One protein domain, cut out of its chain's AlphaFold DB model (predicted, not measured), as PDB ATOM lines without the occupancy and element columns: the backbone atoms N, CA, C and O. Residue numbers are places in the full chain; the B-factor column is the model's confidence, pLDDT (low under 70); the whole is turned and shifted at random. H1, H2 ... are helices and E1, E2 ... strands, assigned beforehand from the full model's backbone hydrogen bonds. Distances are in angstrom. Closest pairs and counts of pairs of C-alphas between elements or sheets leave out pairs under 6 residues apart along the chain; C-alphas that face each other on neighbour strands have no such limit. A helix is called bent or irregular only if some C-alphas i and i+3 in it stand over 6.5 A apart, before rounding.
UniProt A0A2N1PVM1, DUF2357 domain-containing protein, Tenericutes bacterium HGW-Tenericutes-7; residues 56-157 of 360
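Overview. This is residues 56 to 157 of the 360 residues of the protein "DUF2357 domain-containing protein" of Tenericutes bacterium HGW-Tenericutes-7 (UniProt A0A2N1PVM1). Look for a long thin rod in three stretches: helices H1 and H3 side by side at one end, a two-stranded antiparallel ribbon of E1 and E4 in the middle, and a small head at the other end with short helix H2 and the hairpin E2 and E3. H1 and H3 run opposite ways and meet with H1's residues 67 to 71 alone, and both lead into the ribbon. The printed part has 102 residues, with three named helices and four named strands in the order H1 E1 H2 E2 E3 E4 H3; the class is mixed, helices and strands, in two separate antiparallel sheets of two strands, E1 - E4 and E2 - E3. It is extended, with a radius of gyration of the C-alphas of 25.0 A and spans of 83 by 23 by 18 A.

Arrangement. Begin with H1, residues 56 to 71, and look across to H3, residues 134 to 157: they touch, the closest C-alphas being those of Ile 67 and Leu 139, 7.8 A apart. Their lines stand at a shallow tilt of 28 degrees, opposite ways. Next find E1, residues 77 to 86, and its neighbour strand E4, residues 121 to 130: they are antiparallel at 158 degrees, with N 77 and O 130 3.0 A apart and N 124 and O 83 2.8 A apart, both within hydrogen-bond range. E1 bends by 51 degrees at residue 83, and E4 by 51 degrees at residue 127. Go on to H2, residues 95 to 103: its closest C-alpha pair with E4 is Thr 97 and Leu 123, 4.9 A, while E1 and H2 are near each other, with 6 pairs of C-alphas within 10 A. Then E2, residues 108 to 111, and E3, residues 117 to 119, form an antiparallel hairpin at 163 degrees, with N 109 and O 118 2.8 A apart. E3 runs on into E4 across a break of 1 residue, at 48 degrees. H1 and H2 are apart, as are H2 and H3. Every O i to N i+4 pair is within hydrogen-bond range in H2 and H3, and 10 of 12 are in H1.

Along the chain. Find C-alpha 56 at (183.159, 148.148, 180.609); from there H1 runs 21.6 A, with a kink of 33 degrees near residue 63, and is only just irregular, C-alphas 62 and 65 being 6.7 A apart. E1 starts at C-alpha 77, (165.427, 120.342, 172.191), and covers 26.5 A; H2 covers 12.3 A, E2 7.6 A, E3 6.3 A and E4 25.3 A. H3 runs 34.0 A to C-alpha 157 at (177.550, 159.747, 179.293).

Size, cuts and confidence. The C-alphas farthest apart are those of Arg 113 and Ile 157, 83.9 A. The printed part has no cut, and no link is long. The mean pLDDT of the printed part is 84.2, and no printed residue is under 70.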
ATOM      1  N   TRP A  56     184.387 148.869 180.931       82.38
ATOM      2  CA  TRP A  56     183.159 148.148 180.609       82.38
ATOM      3  C   TRP A  56     182.963 147.986 179.098       82.38
ATOM      4  O   TRP A  56     182.461 146.947 178.683       82.38
ATOM      5  N   LEU A  57     183.380 148.959 178.280       84.19
ATOM      6  CA  LEU A  57     183.257 148.887 176.822       84.19
ATOM      7  C   LEU A  57     184.149 147.766 176.284       84.19
ATOM      8  O   LEU A  57     183.665 146.894 175.572       84.19
ATOM      9  N   LYS A  58     185.410 147.720 176.735       86.19
ATOM     10  CA  LYS A  58     186.365 146.652 176.390       86.19
ATOM     11  C   LYS A  58     185.854 145.271 176.804       86.19
ATOM     12  O   LYS A  58     185.981 144.308 176.051       86.19
ATOM     13  N   ASN A  59     185.236 145.171 177.982       86.12
ATOM     14  CA  ASN A  59     184.631 143.922 178.450       86.12
ATOM     15  C   ASN A  59     183.446 143.491 177.572       86.12
ATOM     16  O   ASN A  59     183.331 142.314 177.240       86.12
ATOM     17  N   ILE A  60     182.578 144.426 177.171       86.44
ATOM     18  CA  ILE A  60     181.458 144.138 176.267       86.44
ATOM     19  C   ILE A  60     181.965 143.744 174.874       86.44
ATOM     20  O   ILE A  60     181.519 142.729 174.344       86.44
ATOM     21  N   GLU A  61     182.931 144.473 174.313       87.00
ATOM     22  CA  GLU A  61     183.569 144.149 173.029       87.00
ATOM     23  C   GLU A  61     184.175 142.741 173.027       87.00
ATOM     24  O   GLU A  61     184.023 142.009 172.051       87.00
ATOM     25  N   GLY A  62     184.783 142.316 174.140       87.25
ATOM     26  CA  GLY A  62     185.295 140.953 174.303       87.25
ATOM     27  C   GLY A  62     184.208 139.872 174.377       87.25
ATOM     28  O   GLY A  62     184.446 138.729 173.988       87.25
ATOM     29  N   ILE A  63     183.004 140.215 174.844       86.00
ATOM     30  CA  ILE A  63     181.876 139.281 174.982       86.00
ATOM     31  C   ILE A  63     181.070 139.161 173.676       86.00
ATOM     32  O   ILE A  63     180.511 138.094 173.411       86.00
ATOM     33  N   ILE A  64     181.034 140.198 172.831       84.75
ATOM     34  CA  ILE A  64     180.270 140.206 171.566       84.75
ATOM     35  C   ILE A  64     180.564 138.978 170.681       84.75
ATOM     36  O   ILE A  64     179.601 138.328 170.271       84.75
ATOM     37  N   PRO A  65     181.827 138.575 170.425       88.62
ATOM     38  CA  PRO A  65     182.120 137.383 169.626       88.62
ATOM     39  C   PRO A  65     181.569 136.086 170.234       88.62
ATOM     40  O   PRO A  65     181.170 135.173 169.510       88.62
ATOM     41  N   ILE A  66     181.534 135.996 171.568       85.69
ATOM     42  CA  ILE A  66     180.990 134.839 172.292       85.69
ATOM     43  C   ILE A  66     179.471 134.789 172.107       85.69
ATOM     44  O   ILE A  66     178.927 133.732 171.788       85.69
ATOM     45  N   ILE A  67     178.794 135.930 172.262       83.75
ATOM     46  CA  ILE A  67     177.347 136.040 172.051       83.75
ATOM     47  C   ILE A  67     176.991 135.753 170.587       83.75
ATOM     48  O   ILE A  67     176.089 134.959 170.348       83.75
ATOM     49  N   ASP A  68     177.718 136.310 169.612       83.75
ATOM     50  CA  ASP A  68     177.504 136.042 168.180       83.75
ATOM     51  C   ASP A  68     177.612 134.542 167.865       83.75
ATOM     52  O   ASP A  68     176.729 133.964 167.229       83.75
ATOM     53  N   LYS A  69     178.635 133.862 168.401       85.69
ATOM     54  CA  LYS A  69     178.791 132.409 168.243       85.69
ATOM     55  C   LYS A  69     177.604 131.623 168.818       85.69
ATOM     56  O   LYS A  69     177.135 130.676 168.184       85.69
ATOM     57  N   LEU A  70     177.123 132.005 170.002       81.38
ATOM     58  CA  LEU A  70     175.982 131.356 170.656       81.38
ATOM     59  C   LEU A  70     174.659 131.632 169.924       81.38
ATOM     60  O   LEU A  70     173.829 130.736 169.812       81.38
ATOM     61  N   MET A  71     174.477 132.831 169.364       79.75
ATOM     62  CA  MET A  71     173.285 133.179 168.580       79.75
ATOM     63  C   MET A  71     173.229 132.448 167.234       79.75
ATOM     64  O   MET A  71     172.145 132.094 166.777       79.75
ATOM     65  N   ARG A  72     174.380 132.175 166.607       84.00
ATOM     66  CA  ARG A  72     174.454 131.420 165.341       84.00
ATOM     67  C   ARG A  72     174.189 129.919 165.493       84.00
ATOM     68  O   ARG A  72     173.981 129.247 164.488       84.00
ATOM     69  N   SER A  73     174.220 129.388 166.715       82.25
ATOM     70  CA  SER A  73     174.008 127.963 167.002       82.25
ATOM     71  C   SER A  73     173.091 127.764 168.220       82.25
ATOM     72  O   SER A  73     173.542 127.310 169.275       82.25
ATOM     73  N   PRO A  74     171.799 128.132 168.107       80.56
ATOM     74  CA  PRO A  74     170.869 128.043 169.227       80.56
ATOM     75  C   PRO A  74     170.663 126.587 169.659       80.56
ATOM     76  O   PRO A  74     170.653 125.667 168.842       80.56
ATOM     77  N   LYS A  75     170.470 126.361 170.962       81.38
ATOM     78  CA  LYS A  75     170.286 125.011 171.502       81.38
ATOM     79  C   LYS A  75     168.900 124.480 171.151       81.38
ATOM     80  O   LYS A  75     167.894 125.059 171.555       81.38
ATOM     81  N   GLU A  76     168.855 123.354 170.456       82.31
ATOM     82  CA  GLU A  76     167.619 122.670 170.086       82.31
ATOM     83  C   GLU A  76     167.260 121.588 171.109       82.31
ATOM     84  O   GLU A  76     168.117 120.845 171.592       82.31
ATOM     85  N   THR A  77     165.973 121.473 171.427       82.19
ATOM     86  CA  THR A  77     165.427 120.342 172.191       82.19
ATOM     87  C   THR A  77     164.314 119.672 171.408       82.19
ATOM     88  O   THR A  77     163.588 120.330 170.673       82.19
ATOM     89  N   LEU A  78     164.176 118.354 171.540       82.06
ATOM     90  CA  LEU A  78     163.111 117.616 170.863       82.06
ATOM     91  C   LEU A  78     161.841 117.634 171.713       82.06
ATOM     92  O   LEU A  78     161.803 117.038 172.792       82.06
ATOM     93  N   LYS A  79     160.782 118.253 171.195       80.12
ATOM     94  CA  LYS A  79     159.443 118.218 171.781       80.12
ATOM     95  C   LYS A  79     158.595 117.185 171.054       80.12
ATOM     96  O   LYS A  79     158.523 117.181 169.829       80.12
ATOM     97  N   LYS A  80     157.928 116.301 171.798       80.62
ATOM     98  CA  LYS A  80     156.961 115.363 171.211       80.62
ATOM     99  C   LYS A  80     155.638 116.086 170.984       80.62
ATOM    100  O   LYS A  80     154.952 116.420 171.948       80.62
ATOM    101  N   VAL A  81     155.282 116.294 169.724       80.38
ATOM    102  CA  VAL A  81     154.016 116.902 169.308       80.38
ATOM    103  C   VAL A  81     153.113 115.802 168.761       80.38
ATOM    104  O   VAL A  81     153.572 114.901 168.058       80.38
ATOM    105  N   SER A  82     151.837 115.831 169.144       85.62
ATOM    106  CA  SER A  82     150.833 114.882 168.658       85.62
ATOM    107  C   SER A  82     149.789 115.629 167.843       85.62
ATOM    108  O   SER A  82     149.177 116.566 168.347       85.62
ATOM    109  N   GLU A  83     149.587 115.209 166.597       87.88
ATOM    110  CA  GLU A  83     148.686 115.862 165.646       87.88
ATOM    111  C   GLU A  83     147.802 114.826 164.940       87.88
ATOM    112  O   GLU A  83     148.241 113.711 164.645       87.88
ATOM    113  N   VAL A  84     146.541 115.177 164.669       88.88
ATOM    114  CA  VAL A  84     145.603 114.321 163.930       88.88
ATOM    115  C   VAL A  84     145.730 114.590 162.433       88.88
ATOM    116  O   VAL A  84     145.188 115.562 161.909       88.88
ATOM    117  N   VAL A  85     146.410 113.691 161.727       88.81
ATOM    118  CA  VAL A  85     146.703 113.814 160.292       88.81
ATOM    119  C   VAL A  85     145.903 112.794 159.473       88.81
ATOM    120  O   VAL A  85     145.491 111.770 160.022       88.81
ATOM    121  N   PRO A  86     145.657 113.025 158.168       90.38
ATOM    122  CA  PRO A  86     145.120 111.995 157.276       90.38
ATOM    123  C   PRO A  86     145.917 110.694 157.372       90.38
ATOM    124  O   PRO A  86     147.134 110.736 157.561       90.38
ATOM    125  N   VAL A  87     145.238 109.550 157.255       86.75
ATOM    126  CA  VAL A  87     145.855 108.222 157.424       86.75
ATOM    127  C   VAL A  87     147.097 108.044 156.544       86.75
ATOM    128  O   VAL A  87     148.071 107.439 156.981       86.75
ATOM    129  N   GLU A  88     147.117 108.651 155.355       85.31
ATOM    130  CA  GLU A  88     148.232 108.571 154.407       85.31
ATOM    131  C   GLU A  88     149.482 109.342 154.867       85.31
ATOM    132  O   GLU A  88     150.580 109.092 154.378       85.31
ATOM    133  N   ARG A  89     149.333 110.295 155.796       84.88
ATOM    134  CA  ARG A  89     150.416 111.145 156.324       84.88
ATOM    135  C   ARG A  89     150.863 110.744 157.729       84.88
ATOM    136  O   ARG A  89     151.772 111.367 158.281       84.88
ATOM    137  N   ALA A  90     150.227 109.736 158.323       85.19
ATOM    138  CA  ALA A  90     150.571 109.259 159.653       85.19
ATOM    139  C   ALA A  90     151.970 108.628 159.637       85.19
ATOM    140  O   ALA A  90     152.209 107.633 158.958       85.19
ATOM    141  N   LYS A  91     152.907 109.214 160.391       82.19
ATOM    142  CA  LYS A  91     154.301 108.742 160.440       82.19
ATOM    143  C   LYS A  91     154.494 107.607 161.442       82.19
ATOM    144  O   LYS A  91     155.329 106.736 161.222       82.19
ATOM    145  N   LYS A  92     153.761 107.626 162.560       84.38
ATOM    146  CA  LYS A  92     153.888 106.631 163.630       84.38
ATOM    147  C   LYS A  92     152.541 106.356 164.290       84.38
ATOM    148  O   LYS A  92     151.817 107.286 164.628       84.38
ATOM    149  N   ILE A  93     152.249 105.073 164.496       84.75
ATOM    150  CA  ILE A  93     151.059 104.587 165.199       84.75
ATOM    151  C   ILE A  93     151.524 104.005 166.534       84.75
ATOM    152  O   ILE A  93     152.371 103.111 166.556       84.75
ATOM    153  N   ASP A  94     150.997 104.519 167.641       86.25
ATOM    154  CA  ASP A  94     151.278 104.008 168.982       86.25
ATOM    155  C   ASP A  94     149.987 103.654 169.743       86.25
ATOM    156  O   ASP A  94     148.873 103.720 169.215       86.25
ATOM    157  N   SER A  95     150.124 103.240 171.007       87.19
ATOM    158  CA  SER A  95     148.959 102.909 171.838       87.19
ATOM    159  C   SER A  95     148.005 104.099 172.004       87.19
ATOM    160  O   SER A  95     146.794 103.890 172.086       87.19
ATOM    161  N   ASN A  96     148.512 105.336 172.006       84.88
ATOM    162  CA  ASN A  96     147.685 106.533 172.117       84.88
ATOM    163  C   ASN A  96     146.944 106.821 170.812       84.88
ATOM    164  O   ASN A  96     145.782 107.212 170.872       84.88
ATOM    165  N   THR A  97     147.544 106.552 169.648       89.00
ATOM    166  CA  THR A  97     146.856 106.590 168.348       89.00
ATOM    167  C   THR A  97     145.630 105.681 168.347       89.00
ATOM    168  O   THR A  97     144.549 106.102 167.938       89.00
ATOM    169  N   ILE A  98     145.783 104.450 168.846       87.56
ATOM    170  CA  ILE A  98     144.694 103.464 168.903       87.56
ATOM    171  C   ILE A  98     143.617 103.909 169.898       87.56
ATOM    172  O   ILE A  98     142.436 103.878 169.561       87.56
ATOM    173  N   ARG A  99     144.000 104.383 171.094       88.75
ATOM    174  CA  ARG A  99     143.044 104.917 172.084       88.75
ATOM    175  C   ARG A  99     142.282 106.126 171.550       88.75
ATOM    176  O   ARG A  99     141.069 106.197 171.708       88.75
ATOM    177  N   HIS A 100     142.979 107.054 170.899       90.81
ATOM    178  CA  HIS A 100     142.372 108.231 170.291       90.81
ATOM    179  C   HIS A 100     141.402 107.834 169.174       90.81
ATOM    180  O   HIS A 100     140.309 108.382 169.108       90.81
ATOM    181  N   LEU A 101     141.763 106.868 168.325       88.50
ATOM    182  CA  LEU A 101     140.875 106.368 167.275       88.50
ATOM    183  C   LEU A 101     139.642 105.655 167.851       88.50
ATOM    184  O   LEU A 101     138.537 105.873 167.367       88.50
ATOM    185  N   ALA A 102     139.815 104.853 168.904       86.94
ATOM    186  CA  ALA A 102     138.714 104.172 169.583       86.94
ATOM    187  C   ALA A 102     137.738 105.155 170.251       86.94
ATOM    188  O   ALA A 102     136.531 104.932 170.224       86.94
ATOM    189  N   ALA A 103     138.249 106.259 170.810       88.50
ATOM    190  CA  ALA A 103     137.435 107.321 171.399       88.50
ATOM    191  C   ALA A 103     136.763 108.233 170.352       88.50
ATOM    192  O   ALA A 103     135.796 108.917 170.673       88.50
ATOM    193  N   ASN A 104     137.258 108.250 169.108       89.81
ATOM    194  CA  ASN A 104     136.800 109.141 168.042       89.81
ATOM    195  C   ASN A 104     136.307 108.342 166.826       89.81
ATOM    196  O   ASN A 104     136.943 108.317 165.768       89.81
ATOM    197  N   THR A 105     135.145 107.702 166.972       84.69
ATOM    198  CA  THR A 105     134.526 106.844 165.945       84.69
ATOM    199  C   THR A 105     134.225 107.578 164.635       84.69
ATOM    200  O   THR A 105     134.227 106.957 163.573       84.69
ATOM    201  N   GLN A 106     134.066 108.905 164.670       86.25
ATOM    202  CA  GLN A 106     133.916 109.765 163.492       86.25
ATOM    203  C   GLN A 106     135.134 109.747 162.552       86.25
ATOM    204  O   GLN A 106     135.035 110.149 161.393       86.25
ATOM    205  N   LEU A 107     136.292 109.283 163.032       85.75
ATOM    206  CA  LEU A 107     137.506 109.134 162.230       85.75
ATOM    207  C   LEU A 107     137.583 107.773 161.520       85.75
ATOM    208  O   LEU A 107     138.584 107.495 160.868       85.75
ATOM    209  N   ILE A 108     136.557 106.920 161.612       85.12
ATOM    210  CA  ILE A 108     136.511 105.597 160.976       85.12
ATOM    211  C   ILE A 108     135.605 105.653 159.740       85.12
ATOM    212  O   ILE A 108     134.413 105.921 159.837       85.12
ATOM    213  N   LYS A 109     136.168 105.391 158.553       82.88
ATOM    214  CA  LYS A 109     135.458 105.458 157.264       82.88
ATOM    215  C   LYS A 109     134.603 104.222 156.995       82.88
ATOM    216  O   LYS A 109     133.508 104.339 156.455       82.88
ATOM    217  N   LYS A 110     135.149 103.035 157.274       80.62
ATOM    218  CA  LYS A 110     134.526 101.734 156.986       80.62
ATOM    219  C   LYS A 110     134.957 100.693 158.015       80.62
ATOM    220  O   LYS A 110     136.095 100.726 158.483       80.62
ATOM    221  N   THR A 111     134.063  99.754 158.311       78.94
ATOM    222  CA  THR A 111     134.322  98.579 159.151       78.94
ATOM    223  C   THR A 111     133.885  97.313 158.409       78.94
ATOM    224  O   THR A 111     132.799  97.259 157.831       78.94
ATOM    225  N   ASN A 112     134.744  96.291 158.372       79.62
ATOM    226  CA  ASN A 112     134.427  95.003 157.748       79.62
ATOM    227  C   ASN A 112     133.792  94.039 158.763       79.62
ATOM    228  O   ASN A 112     134.076  94.101 159.957       79.62
ATOM    229  N   ARG A 113     133.019  93.050 158.283       70.69
ATOM    230  CA  ARG A 113     132.419  91.974 159.113       70.69
ATOM    231  C   ARG A 113     133.445  91.112 159.877       70.69
ATOM    232  O   ARG A 113     133.056  90.341 160.743       70.69
ATOM    233  N   LYS A 114     134.740  91.247 159.564       72.75
ATOM    234  CA  LYS A 114     135.876  90.591 160.235       72.75
ATOM    235  C   LYS A 114     136.542  91.455 161.325       72.75
ATOM    236  O   LYS A 114     137.545  91.034 161.883       72.75
ATOM    237  N   GLY A 115     136.013  92.647 161.618       73.75
ATOM    238  CA  GLY A 115     136.541  93.542 162.660       73.75
ATOM    239  C   GLY A 115     137.674  94.476 162.214       73.75
ATOM    240  O   GLY A 115     138.224  95.201 163.037       73.75
ATOM    241  N   GLU A 116     138.021  94.500 160.925       79.25
ATOM    242  CA  GLU A 116     139.014  95.429 160.371       79.25
ATOM    243  C   GLU A 116     138.411  96.829 160.189       79.25
ATOM    244  O   GLU A 116     137.293  96.971 159.677       79.25
ATOM    245  N   ILE A 117     139.161  97.862 160.577       83.12
ATOM    246  CA  ILE A 117     138.741  99.267 160.514       83.12
ATOM    247  C   ILE A 117     139.597 100.045 159.512       83.12
ATOM    248  O   ILE A 117     140.817  99.900 159.483       83.12
ATOM    249  N   GLN A 118     138.965 100.905 158.709       86.75
ATOM    250  CA  GLN A 118     139.654 101.825 157.802       86.75
ATOM    251  C   GLN A 118     139.491 103.273 158.294       86.75
ATOM    252  O   GLN A 118     138.434 103.870 158.067       86.75
ATOM    253  N   PRO A 119     140.491 103.850 158.980       85.50
ATOM    254  CA  PRO A 119     140.428 105.219 159.482       85.50
ATOM    255  C   PRO A 119     140.634 106.266 158.372       85.50
ATOM    256  O   PRO A 119     141.331 106.016 157.392       85.50
ATOM    257  N   THR A 120     140.035 107.449 158.529       88.62
ATOM    258  CA  THR A 120     140.257 108.638 157.683       88.62
ATOM    259  C   THR A 120     141.423 109.487 158.186       88.62
ATOM    260  O   THR A 120     142.213 109.983 157.385       88.62
ATOM    261  N   LYS A 121     141.552 109.650 159.509       90.94
ATOM    262  CA  LYS A 121     142.642 110.382 160.164       90.94
ATOM    263  C   LYS A 121     143.133 109.635 161.397       90.94
ATOM    264  O   LYS A 121     142.361 108.948 162.061       90.94
ATOM    265  N   LEU A 122     144.409 109.809 161.719       88.00
ATOM    266  CA  LEU A 122     145.082 109.193 162.855       88.00
ATOM    267  C   LEU A 122     145.852 110.244 163.654       88.00
ATOM    268  O   LEU A 122     146.467 111.138 163.080       88.00
ATOM    269  N   LEU A 123     145.846 110.107 164.982       88.69
ATOM    270  CA  LEU A 123     146.746 110.858 165.856       88.69
ATOM    271  C   LEU A 123     148.158 110.285 165.701       88.69
ATOM    272  O   LEU A 123     148.406 109.159 166.123       88.69
ATOM    273  N   THR A 124     149.077 111.036 165.106       89.88
ATOM    274  CA  THR A 124     150.490 110.658 165.006       89.88
ATOM    275  C   THR A 124     151.304 111.515 165.962       89.88
ATOM    276  O   THR A 124     151.107 112.726 166.044       89.88
ATOM    277  N   THR A 125     152.259 110.903 166.657       85.31
ATOM    278  CA  THR A 125     153.248 111.635 167.454       85.31
ATOM    279  C   THR A 125     154.560 111.702 166.685       85.31
ATOM    280  O   THR A 125     155.080 110.675 166.245       85.31
ATOM    281  N   PHE A 126     155.108 112.902 166.530       83.81
ATOM    282  CA  PHE A 126     156.439 113.123 165.971       83.81
ATOM    283  C   PHE A 126     157.234 114.088 166.854       83.81
ATOM    284  O   PHE A 126     156.675 114.818 167.671       83.81
ATOM    285  N   SER A 127     158.559 114.026 166.745       80.75
ATOM    286  CA  SER A 127     159.446 114.950 167.449       80.75
ATOM    287  C   SER A 127     159.682 116.173 166.573       80.75
ATOM    288  O   SER A 127     160.122 116.025 165.434       80.75
ATOM    289  N   GLU A 128     159.406 117.355 167.107       81.50
ATOM    290  CA  GLU A 128     159.702 118.643 166.483       81.50
ATOM    291  C   GLU A 128     160.818 119.352 167.262       81.50
ATOM    292  O   GLU A 128     160.976 119.143 168.470       81.50
ATOM    293  N   GLN A 129     161.627 120.150 166.564       79.56
ATOM    294  CA  GLN A 129     162.682 120.955 167.178       79.56
ATOM    295  C   GLN A 129     162.062 122.166 167.884       79.56
ATOM    296  O   GLN A 129     161.398 122.994 167.269       79.56
ATOM    297  N   GLU A 130     162.308 122.287 169.184       81.00
ATOM    298  CA  GLU A 130     161.927 123.432 170.001       81.00
ATOM    299  C   GLU A 130     163.178 124.225 170.392       81.00
ATOM    300  O   GLU A 130     164.080 123.724 171.073       81.00
ATOM    301  N   LEU A 131     163.202 125.491 169.972       78.38
ATOM    302  CA  LEU A 131     164.248 126.466 170.297       78.38
ATOM    303  C   LEU A 131     163.966 127.217 171.606       78.38
ATOM    304  O   LEU A 131     164.819 127.950 172.095       78.38
ATOM    305  N   GLY A 132     162.786 127.047 172.203       78.62
ATOM    306  CA  GLY A 132     162.365 127.727 173.431       78.62
ATOM    307  C   GLY A 132     163.021 127.201 174.712       78.62
ATOM    308  O   GLY A 132     162.351 127.166 175.747       78.62
ATOM    309  N   THR A 133     164.284 126.777 174.650       83.19
ATOM    310  CA  THR A 133     165.055 126.198 175.759       83.19
ATOM    311  C   THR A 133     165.413 127.236 176.820       83.19
ATOM    312  O   THR A 133     165.390 128.444 176.564       83.19
ATOM    313  N   TYR A 134     165.756 126.775 178.027       86.62
ATOM    314  CA  TYR A 134     166.238 127.657 179.093       86.62
ATOM    315  C   TYR A 134     167.479 128.439 178.647       86.62
ATOM    316  O   TYR A 134     167.552 129.643 178.861       86.62
ATOM    317  N   GLU A 135     168.420 127.777 177.975       82.25
ATOM    318  CA  GLU A 135     169.676 128.368 177.518       82.25
ATOM    319  C   GLU A 135     169.449 129.467 176.480       82.25
ATOM    320  O   GLU A 135     170.050 130.536 176.580       82.25
ATOM    321  N   ASN A 136     168.531 129.257 175.533       85.94
ATOM    322  CA  ASN A 136     168.212 130.273 174.532       85.94
ATOM    323  C   ASN A 136     167.457 131.461 175.155       85.94
ATOM    324  O   ASN A 136     167.731 132.611 174.812       85.94
ATOM    325  N   ARG A 137     166.557 131.218 176.123       84.62
ATOM    326  CA  ARG A 137     165.890 132.293 176.888       84.62
ATOM    327  C   ARG A 137     166.877 133.077 177.750       84.62
ATOM    328  O   ARG A 137     166.780 134.299 177.844       84.62
ATOM    329  N   PHE A 138     167.836 132.385 178.359       85.56
ATOM    330  CA  PHE A 138     168.912 132.999 179.127       85.56
ATOM    331  C   PHE A 138     169.787 133.882 178.233       85.56
ATOM    332  O   PHE A 138     170.045 135.027 178.593       85.56
ATOM    333  N   LEU A 139     170.179 133.392 177.051       85.88
ATOM    334  CA  LEU A 139     170.953 134.160 176.075       85.88
ATOM    335  C   LEU A 139     170.202 135.423 175.632       85.88
ATOM    336  O   LEU A 139     170.775 136.508 175.656       85.88
ATOM    337  N   MET A 140     168.911 135.306 175.310       85.31
ATOM    338  CA  MET A 140     168.061 136.453 174.970       85.31
ATOM    339  C   MET A 140     167.990 137.473 176.115       85.31
ATOM    340  O   MET A 140     168.192 138.663 175.896       85.31
ATOM    341  N   THR A 141     167.806 137.002 177.351       87.50
ATOM    342  CA  THR A 141     167.782 137.867 178.541       87.50
ATOM    343  C   THR A 141     169.132 138.555 178.769       87.50
ATOM    344  O   THR A 141     169.184 139.701 179.207       87.50
ATOM    345  N   LEU A 142     170.243 137.868 178.495       85.94
ATOM    346  CA  LEU A 142     171.585 138.433 178.621       85.94
ATOM    347  C   LEU A 142     171.814 139.551 177.598       85.94
ATOM    348  O   LEU A 142     172.311 140.613 177.968       85.94
ATOM    349  N   VAL A 143     171.417 139.330 176.342       86.00
ATOM    350  CA  VAL A 143     171.496 140.336 175.272       86.00
ATOM    351  C   VAL A 143     170.667 141.568 175.627       86.00
ATOM    352  O   VAL A 143     171.176 142.683 175.544       86.00
ATOM    353  N   ASP A 144     169.437 141.376 176.101       86.69
ATOM    354  CA  ASP A 144     168.543 142.464 176.508       86.69
ATOM    355  C   ASP A 144     169.107 143.284 177.683       86.69
ATOM    356  O   ASP A 144     169.098 144.519 177.673       86.69
ATOM    357  N   LYS A 145     169.711 142.613 178.674       87.25
ATOM    358  CA  LYS A 145     170.391 143.284 179.793       87.25
ATOM    359  C   LYS A 145     171.618 144.071 179.346       87.25
ATOM    360  O   LYS A 145     171.836 145.171 179.850       87.25
ATOM    361  N   ILE A 146     172.417 143.530 178.424       86.62
ATOM    362  CA  ILE A 146     173.582 144.227 177.861       86.62
ATOM    363  C   ILE A 146     173.124 145.454 177.071       86.62
ATOM    364  O   ILE A 146     173.659 146.537 177.286       86.62
ATOM    365  N   TYR A 147     172.109 145.307 176.217       85.38
ATOM    366  CA  TYR A 147     171.519 146.416 175.470       85.38
ATOM    367  C   TYR A 147     171.028 147.524 176.409       85.38
ATOM    368  O   TYR A 147     171.474 148.665 176.301       85.38
ATOM    369  N   THR A 148     170.204 147.166 177.397       87.81
ATOM    370  CA  THR A 148     169.695 148.096 178.414       87.81
ATOM    371  C   THR A 148     170.834 148.792 179.164       87.81
ATOM    372  O   THR A 148     170.806 150.004 179.377       87.81
ATOM    373  N   PHE A 149     171.877 148.050 179.547       88.62
ATOM    374  CA  PHE A 149     173.045 148.610 180.226       88.62
ATOM    375  C   PHE A 149     173.793 149.626 179.353       88.62
ATOM    376  O   PHE A 149     174.104 150.719 179.833       88.62
ATOM    377  N   ILE A 150     174.062 149.286 178.087       86.44
ATOM    378  CA  ILE A 150     174.719 150.179 177.121       86.44
ATOM    379  C   ILE A 150     173.876 151.436 176.926       86.44
ATOM    380  O   ILE A 150     174.414 152.536 176.970       86.44
ATOM    381  N   GLU A 151     172.565 151.291 176.767       85.44
ATOM    382  CA  GLU A 151     171.660 152.410 176.535       85.44
ATOM    383  C   GLU A 151     171.618 153.368 177.738       85.44
ATOM    384  O   GLU A 151     171.790 154.577 177.576       85.44
ATOM    385  N   ILE A 152     171.474 152.845 178.962       83.88
ATOM    386  CA  ILE A 152     171.518 153.652 180.192       83.88
ATOM    387  C   ILE A 152     172.872 154.360 180.317       83.88
ATOM    388  O   ILE A 152     172.923 155.557 180.607       83.88
ATOM    389  N   ARG A 153     173.981 153.645 180.091       81.50
ATOM    390  CA  ARG A 153     175.333 154.217 180.166       81.50
ATOM    391  C   ARG A 153     175.551 155.289 179.107       81.50
ATOM    392  O   ARG A 153     176.059 156.349 179.449       81.50
ATOM    393  N   PHE A 154     175.125 155.061 177.873       79.25
ATOM    394  CA  PHE A 154     175.214 156.025 176.780       79.25
ATOM    395  C   PHE A 154     174.425 157.299 177.090       79.25
ATOM    396  O   PHE A 154     174.970 158.396 176.984       79.25
ATOM    397  N   ARG A 155     173.182 157.171 177.576       77.94
ATOM    398  CA  ARG A 155     172.381 158.321 178.025       77.94
ATOM    399  C   ARG A 155     173.068 159.084 179.158       77.94
ATOM    400  O   ARG A 155     173.125 160.309 179.116       77.94
ATOM    401  N   LEU A 156     173.618 158.379 180.152       74.19
ATOM    402  CA  LEU A 156     174.347 158.993 181.268       74.19
ATOM    403  C   LEU A 156     175.615 159.714 180.812       74.19
ATOM    404  O   LEU A 156     175.903 160.788 181.333       74.19
ATOM    405  N   ILE A 157     176.365 159.127 179.879       72.75
ATOM    406  CA  ILE A 157     177.550 159.747 179.293       72.75
ATOM    407  C   ILE A 157     177.102 161.010 178.561       72.75
ATOM    408  O   ILE A 157     177.513 162.084 178.976       72.75
TER     409      ILE A 157